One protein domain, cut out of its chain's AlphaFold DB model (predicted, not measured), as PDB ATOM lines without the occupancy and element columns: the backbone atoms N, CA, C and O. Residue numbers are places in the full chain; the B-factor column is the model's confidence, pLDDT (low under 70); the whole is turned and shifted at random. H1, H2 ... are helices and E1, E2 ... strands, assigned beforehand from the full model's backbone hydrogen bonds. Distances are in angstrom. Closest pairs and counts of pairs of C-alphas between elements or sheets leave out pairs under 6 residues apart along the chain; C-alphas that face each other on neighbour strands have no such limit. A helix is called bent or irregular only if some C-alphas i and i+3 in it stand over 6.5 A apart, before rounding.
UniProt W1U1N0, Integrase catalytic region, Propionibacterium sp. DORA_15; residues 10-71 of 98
ATOM      1  N   ILE A  10     -23.579  34.902 -17.956       94.44
ATOM      2  CA  ILE A  10     -24.896  35.343 -17.494       94.44
ATOM      3  C   ILE A  10     -25.921  35.081 -18.595       94.44
ATOM      4  O   ILE A  10     -25.746  35.521 -19.731       94.44
ATOM      5  N   ARG A  11     -27.015  34.397 -18.254       95.31
ATOM      6  CA  ARG A  11     -28.180  34.206 -19.130       95.31
ATOM      7  C   ARG A  11     -29.398  34.894 -18.524       95.31
ATOM      8  O   ARG A  11     -29.650  34.761 -17.327       95.31
ATOM      9  N   TYR A  12     -30.157  35.610 -19.345       93.62
ATOM     10  CA  TYR A  12     -31.341  36.362 -18.924       93.62
ATOM     11  C   TYR A  12     -32.368  36.455 -20.061       93.62
ATOM     12  O   TYR A  12     -32.007  36.305 -21.232       93.62
ATOM     13  N   ASP A  13     -33.637  36.711 -19.729       91.88
ATOM     14  CA  ASP A  13     -34.670  37.051 -20.713       91.88
ATOM     15  C   ASP A  13     -34.636  38.574 -20.948       91.88
ATOM     16  O   ASP A  13     -34.775  39.344 -20.000       91.88
ATOM     17  N   PRO A  14     -34.451  39.078 -22.180       90.19
ATOM     18  CA  PRO A  14     -34.470  40.520 -22.437       90.19
ATOM     19  C   PRO A  14     -35.791  41.209 -22.045       90.19
ATOM     20  O   PRO A  14     -35.815  42.436 -21.883       90.19
ATOM     21  N   ARG A  15     -36.887  40.455 -21.909       90.94
ATOM     22  CA  ARG A  15     -38.189  40.950 -21.442       90.94
ATOM     23  C   ARG A  15     -38.289  41.022 -19.919       90.94
ATOM     24  O   ARG A  15     -39.161  41.733 -19.434       90.94
ATOM     25  N   ASP A  16     -37.420  40.319 -19.200       90.75
ATOM     26  CA  ASP A  16     -37.417  40.249 -17.744       90.75
ATOM     27  C   ASP A  16     -35.988  40.105 -17.201       90.75
ATOM     28  O   ASP A  16     -35.414  39.019 -17.132       90.75
ATOM     29  N   ILE A  17     -35.404  41.241 -16.833       90.19
ATOM     30  CA  ILE A  17     -34.041  41.356 -16.302       90.19
ATOM     31  C   ILE A  17     -34.011  41.337 -14.768       90.19
ATOM     32  O   ILE A  17     -32.954  41.528 -14.164       90.19
ATOM     33  N   THR A  18     -35.168  41.169 -14.123       92.19
ATOM     34  CA  THR A  18     -35.251  41.122 -12.655       92.19
ATOM     35  C   THR A  18     -34.618  39.857 -12.091       92.19
ATOM     36  O   THR A  18     -34.201  39.832 -10.933       92.19
ATOM     37  N   GLU A  19     -34.450  38.850 -12.941       92.19
ATOM     38  CA  GLU A  19     -33.732  37.620 -12.682       92.19
ATOM     39  C   GLU A  19     -32.620  37.420 -13.715       92.19
ATOM     40  O   GLU A  19     -32.836  37.517 -14.924       92.19
ATOM     41  N   ILE A  20     -31.437  37.036 -13.237       93.56
ATOM     42  CA  ILE A  20     -30.356  36.534 -14.083       93.56
ATOM     43  C   ILE A  20     -29.870  35.173 -13.581       93.56
ATOM     44  O   ILE A  20     -29.817  34.907 -12.378       93.56
ATOM     45  N   ARG A  21     -29.484  34.298 -14.511       95.31
ATOM     46  CA  ARG A  21     -28.892  32.989 -14.213       95.31
ATOM     47  C   ARG A  21     -27.396  33.045 -14.461       95.31
ATOM     48  O   ARG A  21     -26.972  33.412 -15.557       95.31
ATOM     49  N   VAL A  22     -26.622  32.691 -13.444       94.81
ATOM     50  CA  VAL A  22     -25.158  32.739 -13.463       94.81
ATOM     51  C   VAL A  22     -24.613  31.331 -13.648       94.81
ATOM     52  O   VAL A  22     -25.017  30.409 -12.939       94.81
ATOM     53  N   PHE A  23     -23.691  31.189 -14.592       94.94
ATOM     54  CA  PHE A  23     -23.018  29.942 -14.919       94.94
ATOM     55  C   PHE A  23     -21.502  30.105 -14.805       94.94
ATOM     56  O   PHE A  23     -20.953  31.124 -15.225       94.94
ATOM     57  N   ASP A  24     -20.832  29.086 -14.286       92.81
ATOM     58  CA  ASP A  24     -19.379  28.950 -14.276       92.81
ATOM     59  C   ASP A  24     -19.029  27.685 -15.065       92.81
ATOM     60  O   ASP A  24     -19.512  26.615 -14.726       92.81
ATOM     61  N   HIS A  25     -18.263  27.799 -16.154       92.19
ATOM     62  CA  HIS A  25     -17.936  26.661 -17.035       92.19
ATOM     63  C   HIS A  25     -19.159  25.799 -17.436       92.19
ATOM     64  O   HIS A  25     -19.131  24.576 -17.341       92.19
ATOM     65  N   ASP A  26     -20.248  26.455 -17.860       92.62
ATOM     66  CA  ASP A  26     -21.557  25.847 -18.180       92.62
ATOM     67  C   ASP A  26     -22.281  25.141 -17.012       92.62
ATOM     68  O   ASP A  26     -23.404  24.659 -17.181       92.62
ATOM     69  N   GLU A  27     -21.725  25.171 -15.801       94.25
ATOM     70  CA  GLU A  27     -22.379  24.726 -14.574       94.25
ATOM     71  C   GLU A  27     -23.220  25.854 -13.968       94.25
ATOM     72  O   GLU A  27     -22.787  27.003 -13.868       94.25
ATOM     73  N   PHE A  28     -24.453  25.543 -13.566       94.62
ATOM     74  CA  PHE A  28     -25.333  26.519 -12.931       94.62
ATOM     75  C   PHE A  28     -24.866  26.825 -11.503       94.62
ATOM     76  O   PHE A  28     -24.862  25.948 -10.645       94.62
ATOM     77  N   VAL A  29     -24.543  28.093 -11.235       93.25
ATOM     78  CA  VAL A  29     -24.084  28.546  -9.916       93.25
ATOM     79  C   VAL A  29     -25.259  29.018  -9.071       93.25
ATOM     80  O   VAL A  29     -25.476  28.538  -7.960       93.25
ATOM     81  N   CYS A  30     -26.006  30.005  -9.573       92.81
ATOM     82  CA  CYS A  30     -27.148  30.561  -8.861       92.81
ATOM     83  C   CYS A  30     -28.069  31.396  -9.759       92.81
ATOM     84  O   CYS A  30     -27.731  31.807 -10.875       92.81
ATOM     85  N   LYS A  31     -29.249  31.680  -9.207       93.25
ATOM     86  CA  LYS A  31     -30.199  32.672  -9.699       93.25
ATOM     87  C   LYS A  31     -30.009  33.954  -8.888       93.25
ATOM     88  O   LYS A  31     -30.255  33.949  -7.683       93.25
ATOM     89  N   ALA A  32     -29.580  35.034  -9.530       91.81
ATOM     90  CA  ALA A  32     -29.500  36.341  -8.890       91.81
ATOM     91  C   ALA A  32     -30.778  37.123  -9.204       91.81
ATOM     92  O   ALA A  32     -31.140  37.280 -10.371       91.81
ATOM     93  N   VAL A  33     -31.462  37.587  -8.161       91.56
ATOM     94  CA  VAL A  33     -32.725  38.322  -8.279       91.56
ATOM     95  C   VAL A  33     -32.589  39.741  -7.752       91.56
ATOM     96  O   VAL A  33     -31.877  39.993  -6.778       91.56
ATOM     97  N   ASN A  34     -33.303  40.668  -8.379       88.69
ATOM     98  CA  ASN A  34     -33.511  42.002  -7.848       88.69
ATOM     99  C   ASN A  34     -34.647  41.963  -6.817       88.69
ATOM    100  O   ASN A  34     -35.779  41.642  -7.163       88.69
ATOM    101  N   GLN A  35     -34.346  42.286  -5.558       87.06
ATOM    102  CA  GLN A  35     -35.336  42.220  -4.476       87.06
ATOM    103  C   GLN A  35     -36.406  43.315  -4.575       87.06
ATOM    104  O   GLN A  35     -37.565  43.055  -4.279       87.06
ATOM    105  N   GLU A  36     -36.042  44.519  -5.015       87.81
ATOM    106  CA  GLU A  36     -36.955  45.671  -5.072       87.81
ATOM    107  C   GLU A  36     -38.023  45.518  -6.160       87.81
ATOM    108  O   GLU A  36     -39.136  46.023  -6.030       87.81
ATOM    109  N   HIS A  37     -37.686  44.807  -7.234       84.81
ATOM    110  CA  HIS A  37     -38.544  44.641  -8.404       84.81
ATOM    111  C   HIS A  37     -38.959  43.186  -8.642       84.81
ATOM    112  O   HIS A  37     -39.367  42.858  -9.748       84.81
ATOM    113  N   HIS A  38     -38.878  42.313  -7.633       76.94
ATOM    114  CA  HIS A  38     -39.132  40.877  -7.808       76.94
ATOM    115  C   HIS A  38     -40.559  40.557  -8.306       76.94
ATOM    116  O   HIS A  38     -40.768  39.556  -8.988       76.94
ATOM    117  N   ASP A  39     -41.535  41.418  -8.007       83.56
ATOM    118  CA  ASP A  39     -42.935  41.246  -8.425       83.56
ATOM    119  C   ASP A  39     -43.261  41.921  -9.768       83.56
ATOM    120  O   ASP A  39     -44.395  41.870 -10.248       83.56
ATOM    121  N   GLN A  40     -42.283  42.584 -10.387       85.94
ATOM    122  CA  GLN A  40     -42.459  43.339 -11.623       85.94
ATOM    123  C   GLN A  40     -41.565  42.770 -12.711       85.94
ATOM    124  O   GLN A  40     -40.398  42.485 -12.488       85.94
ATOM    125  N   LYS A  41     -42.082  42.670 -13.935       87.44
ATOM    126  CA  LYS A  41     -41.237  42.348 -15.085       87.44
ATOM    127  C   LYS A  41     -40.666  43.631 -15.648       87.44
ATOM    128  O   LYS A  41     -41.406  44.450 -16.181       87.44
ATOM    129  N   VAL A  42     -39.355  43.786 -15.516       90.12
ATOM    130  CA  VAL A  42     -38.629  44.928 -16.065       90.12
ATOM    131  C   VAL A  42     -37.849  44.460 -17.280       90.12
ATOM    132  O   VAL A  42     -36.981  43.595 -17.191       90.12
ATOM    133  N   SER A  43     -38.128  45.055 -18.429       92.75
ATOM    134  CA  SER A  43     -37.421  44.760 -19.667       92.75
ATOM    135  C   SER A  43     -36.110  45.539 -19.780       92.75
ATOM    136  O   SER A  43     -35.932  46.635 -19.237       92.75
ATOM    137  N   LEU A  44     -35.190  45.026 -20.596       91.31
ATOM    138  CA  LEU A  44     -33.931  45.710 -20.907       91.31
ATOM    139  C   LEU A  44     -34.190  47.094 -21.540       91.31
ATOM    140  O   LEU A  44     -33.490  48.068 -21.253       91.31
ATOM    141  N   LYS A  45     -35.243  47.211 -22.358       93.62
ATOM    142  CA  LYS A  45     -35.648  48.469 -23.003       93.62
ATOM    143  C   LYS A  45     -36.070  49.528 -21.982       93.62
ATOM    144  O   LYS A  45     -35.677  50.686 -22.119       93.62
ATOM    145  N   GLU A  46     -36.829  49.149 -20.958       92.94
ATOM    146  CA  GLU A  46     -37.245  50.065 -19.889       92.94
ATOM    147  C   GLU A  46     -36.046  50.543 -19.072       92.94
ATOM    148  O   GLU A  46     -35.910  51.745 -18.840       92.94
ATOM    149  N   ILE A  47     -35.103  49.651 -18.746       92.00
ATOM    150  CA  ILE A  47     -33.845  50.044 -18.092       92.00
ATOM    151  C   ILE A  47     -33.061  51.037 -18.953       92.00
ATOM    152  O   ILE A  47     -32.557  52.043 -18.444       92.00
ATOM    153  N   GLN A  48     -32.941  50.785 -20.258       95.12
ATOM    154  CA  GLN A  48     -32.266  51.708 -21.172       95.12
ATOM    155  C   GLN A  48     -32.965  53.070 -21.216       95.12
ATOM    156  O   GLN A  48     -32.295  54.103 -21.135       95.12
ATOM    157  N   ALA A  49     -34.295  53.088 -21.298       96.50
ATOM    158  CA  ALA A  49     -35.082  54.314 -21.291       96.50
ATOM    159  C   ALA A  49     -34.894  55.098 -19.983       96.50
ATOM    160  O   ALA A  49     -34.609  56.296 -20.035       96.50
ATOM    161  N   ALA A  50     -34.945  54.425 -18.831       95.56
ATOM    162  CA  ALA A  50     -34.721  55.027 -17.520       95.56
ATOM    163  C   ALA A  50     -33.304  55.615 -17.392       95.56
ATOM    164  O   ALA A  50     -33.139  56.773 -17.002       95.56
ATOM    165  N   ARG A  51     -32.269  54.869 -17.810       96.62
ATOM    166  CA  ARG A  51     -30.874  55.353 -17.838       96.62
ATOM    167  C   ARG A  51     -30.716  56.577 -18.737       96.62
ATOM    168  O   ARG A  51     -30.077  57.555 -18.348       96.62
ATOM    169  N   ASN A  52     -31.313  56.545 -19.926       97.81
ATOM    170  CA  ASN A  52     -31.276  57.663 -20.864       97.81
ATOM    171  C   ASN A  52     -32.029  58.884 -20.313       97.81
ATOM    172  O   ASN A  52     -31.539  60.004 -20.441       97.81
ATOM    173  N   GLY A  53     -33.179  58.676 -19.669       97.88
ATOM    174  CA  GLY A  53     -33.943  59.709 -18.969       97.88
ATOM    175  C   GLY A  53     -33.113  60.388 -17.885       97.88
ATOM    176  O   GLY A  53     -32.918  61.601 -17.939       97.88
ATOM    177  N   ARG A  54     -32.516  59.601 -16.983       97.00
ATOM    178  CA  ARG A  54     -31.624  60.104 -15.927       97.00
ATOM    179  C   ARG A  54     -30.442  60.887 -16.495       97.00
ATOM    180  O   ARG A  54     -30.137  61.975 -16.012       97.00
ATOM    181  N   ARG A  55     -29.791  60.373 -17.544       97.50
ATOM    182  CA  ARG A  55     -28.673  61.065 -18.206       97.50
ATOM    183  C   ARG A  55     -29.104  62.402 -18.808       97.50
ATOM    184  O   ARG A  55     -28.353  63.368 -18.709       97.50
ATOM    185  N   ARG A  56     -30.286  62.471 -19.431       97.31
ATOM    186  CA  ARG A  56     -30.832  63.725 -19.974       97.31
ATOM    187  C   ARG A  56     -31.132  64.734 -18.872       97.31
ATOM    188  O   ARG A  56     -30.691  65.869 -18.996       97.31
ATOM    189  N   ALA A  57     -31.799  64.313 -17.799       96.88
ATOM    190  CA  ALA A  57     -32.113  65.183 -16.666       96.88
ATOM    191  C   ALA A  57     -30.844  65.785 -16.041       96.88
ATOM    192  O   ALA A  57     -30.768  66.990 -15.823       96.88
ATOM    193  N   LEU A  58     -29.805  64.966 -15.845       97.06
ATOM    194  CA  LEU A  58     -28.528  65.446 -15.318       97.06
ATOM    195  C   LEU A  58     -27.859  66.459 -16.257       97.06
ATOM    196  O   LEU A  58     -27.365  67.487 -15.805       97.06
ATOM    197  N   ARG A  59     -27.857  66.186 -17.569       96.25
ATOM    198  CA  ARG A  59     -27.302  67.113 -18.567       96.25
ATOM    199  C   ARG A  59     -28.062  68.437 -18.609       96.25
ATOM    200  O   ARG A  59     -27.422  69.475 -18.708       96.25
ATOM    201  N   ALA A  60     -29.390  68.401 -18.509       95.25
ATOM    202  CA  ALA A  60     -30.210  69.607 -18.450       95.25
ATOM    203  C   ALA A  60     -29.829  70.471 -17.238       95.25
ATOM    204  O   ALA A  60     -29.453  71.624 -17.420       95.25
ATOM    205  N   GLY A  61     -29.776  69.881 -16.039       94.31
ATOM    206  CA  GLY A  61     -29.394  70.614 -14.826       94.31
ATOM    207  C   GLY A  61     -27.962  71.167 -14.854       94.31
ATOM    208  O   GLY A  61     -27.699  72.233 -14.301       94.31
ATOM    209  N   ILE A  62     -27.019  70.485 -15.516       93.69
ATOM    210  CA  ILE A  62     -25.665  71.023 -15.736       93.69
ATOM    211  C   ILE A  62     -25.713  72.239 -16.668       93.69
ATOM    212  O   ILE A  62     -25.121  73.268 -16.352       93.69
ATOM    213  N   ASN A  63     -26.424  72.140 -17.792       92.06
ATOM    214  CA  ASN A  63     -26.512  73.225 -18.768       92.06
ATOM    215  C   ASN A  63     -27.215  74.465 -18.201       92.06
ATOM    216  O   ASN A  63     -26.770  75.578 -18.463       92.06
ATOM    217  N   GLU A  64     -28.259  74.287 -17.388       90.31
ATOM    218  CA  GLU A  64     -28.915  75.380 -16.659       90.31
ATOM    219  C   GLU A  64     -27.921  76.131 -15.767       90.31
ATOM    220  O   GLU A  64     -27.834  77.357 -15.817       90.31
ATOM    221  N   ARG A  65     -27.102  75.402 -14.999       88.31
ATOM    222  CA  ARG A  65     -26.074  76.011 -14.141       88.31
ATOM    223  C   ARG A  65     -24.993  76.728 -14.946       88.31
ATOM    224  O   ARG A  65     -24.557  77.797 -14.537       88.31
ATOM    225  N   ILE A  66     -24.575  76.171 -16.084       86.75
ATOM    226  CA  ILE A  66     -23.618  76.831 -16.984       86.75
ATOM    227  C   ILE A  66     -24.209  78.141 -17.518       86.75
ATOM    228  O   ILE A  66     -23.528  79.161 -17.490       86.75
ATOM    229  N   ALA A  67     -25.470  78.141 -17.956       81.00
ATOM    230  CA  ALA A  67     -26.125  79.338 -18.480       81.00
ATOM    231  C   ALA A  67     -26.180  80.478 -17.448       81.00
ATOM    232  O   ALA A  67     -25.928  81.627 -17.802       81.00
ATOM    233  N   LEU A  68     -26.424  80.164 -16.171       81.00
ATOM    234  CA  LEU A  68     -26.406  81.149 -15.080       81.00
ATOM    235  C   LEU A  68     -25.019  81.767 -14.842       81.00
ATOM    236  O   LEU A  68     -24.934  82.937 -14.493       81.00
ATOM    237  N   VAL A  69     -23.939  81.004 -15.035       79.44
ATOM    238  CA  VAL A  69     -22.554  81.492 -14.873       79.44
ATOM    239  C   VAL A  69     -22.078  82.287 -16.094       79.44
ATOM    240  O   VAL A  69     -21.264  83.195 -15.962       79.44
ATOM    241  N   VAL A  70     -22.563  81.941 -17.289       67.56
ATOM    242  CA  VAL A  70     -22.208  82.619 -18.548       67.56
ATOM    243  C   VAL A  70     -23.004  83.914 -18.748       67.56
ATOM    244  O   VAL A  70     -22.541  84.792 -19.479       67.56
ATOM    245  N   ALA A  71     -24.159  84.071 -18.091       60.88
ATOM    246  CA  ALA A  71     -24.854  85.352 -18.020       60.88
ATOM    247  C   ALA A  71     -23.864  86.436 -17.538       60.88
ATOM    248  O   ALA A  71     -23.227  86.238 -16.500       60.88
TER     249      ALA A  71
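This is residues 10 to 71 of the 98 residues of the protein "Integrase catalytic region" of Propionibacterium sp. DORA_15 (UniProt W1U1N0). A small antiparallel sheet of three strands, E1, E2 and E3, makes a head at one end of the model, and one long helix, H1, runs away from it as an arm. Residues 44 to 47 of H1 are near the sheet, while residues 48 to 71 stand free and stick out, making most of the length. The printed part has 62 residues with three named strands and then one named helix, in the order E1, E2, E3, H1 along the chain; the sheet has the order E1, E2, E3, and the class is mixed, helices and strands. The whole is extended, with a radius of gyration of the C-alphas of 18.4 A, and the C-alphas span 60 by 27 by 18 A along their three main axes.

The sheet is formed by E1, residues 10 to 13, E2, residues 16 to 24, and E3, residues 27 to 33. They form a meander, each strand the antiparallel neighbour of the one before. E2 is the inner strand, and E1 and E3 are the edge strands. E1 and E2 are a hairpin, with 152 degrees between their N-to-C directions; the C-alphas of Ile 10 and Val 22, which face each other, are 4.8 A apart. Across this pair, N 11 and O 21 are within hydrogen-bond range at 2.9 A, as are N 16 and O 13 at 2.9 A. E2 and E3 are also a hairpin, with 153 degrees between their directions; the C-alphas of Phe 23 and Phe 28, which face each other, are 4.6 A apart. Here N 20 and O 32 are within hydrogen-bond range at 2.9 A, and so are N 27 and O 24 at 2.9 A. E1 and E3 are apart. E2 bends by 63 degrees at residue 19. H1, residues 44 to 70, is on the sheet but only grazes it, with its residues 44 to 47. The closest C-alphas of E2 and H1 are those of Ile 17 and Leu 44, 6.3 A apart, whereas the centres of these two elements are 29.2 A apart. In H1 every O i to N i+4 pair is within hydrogen-bond range.

E2, residues 16 to 24, is the longest strand and measures 21.6 A from first to last C-alpha. E1, residues 10 to 13, begins with C-alpha 10 at (-24.896, 35.343, -17.494) and measures 10.4 A. E3, residues 27 to 33, measures 18.2 A and ends with C-alpha 33 at (-32.725, 38.322, -8.279). H1, residues 44 to 70, measures 38.8 A, from C-alpha 44 at (-33.931, 45.710, -20.907) to C-alpha 70 at (-22.208, 82.619, -18.548). H1 is not bent.

The two C-alphas farthest apart are those of Glu 27 and Ala 71, at 60.8 A, and the first and last printed C-alphas, of Ile 10 and Ala 71, are 50.0 A apart. Without the free stretch, residues 48 to 71, of which 48 to 70 belong to H1, the body has 38 residues and spans 30 by 19 by 10 A, with a radius of gyration of 10.6 A. The printed part has no cut. The links from E1 to E2 and from E2 to E3 are tight, each with 2 residues between the strands. The link from E3 to H1 is short, with 10 residues, and no link is long. The mean pLDDT of the printed part is 90.9, and confidence is low, under 70, at residues 70 to 71.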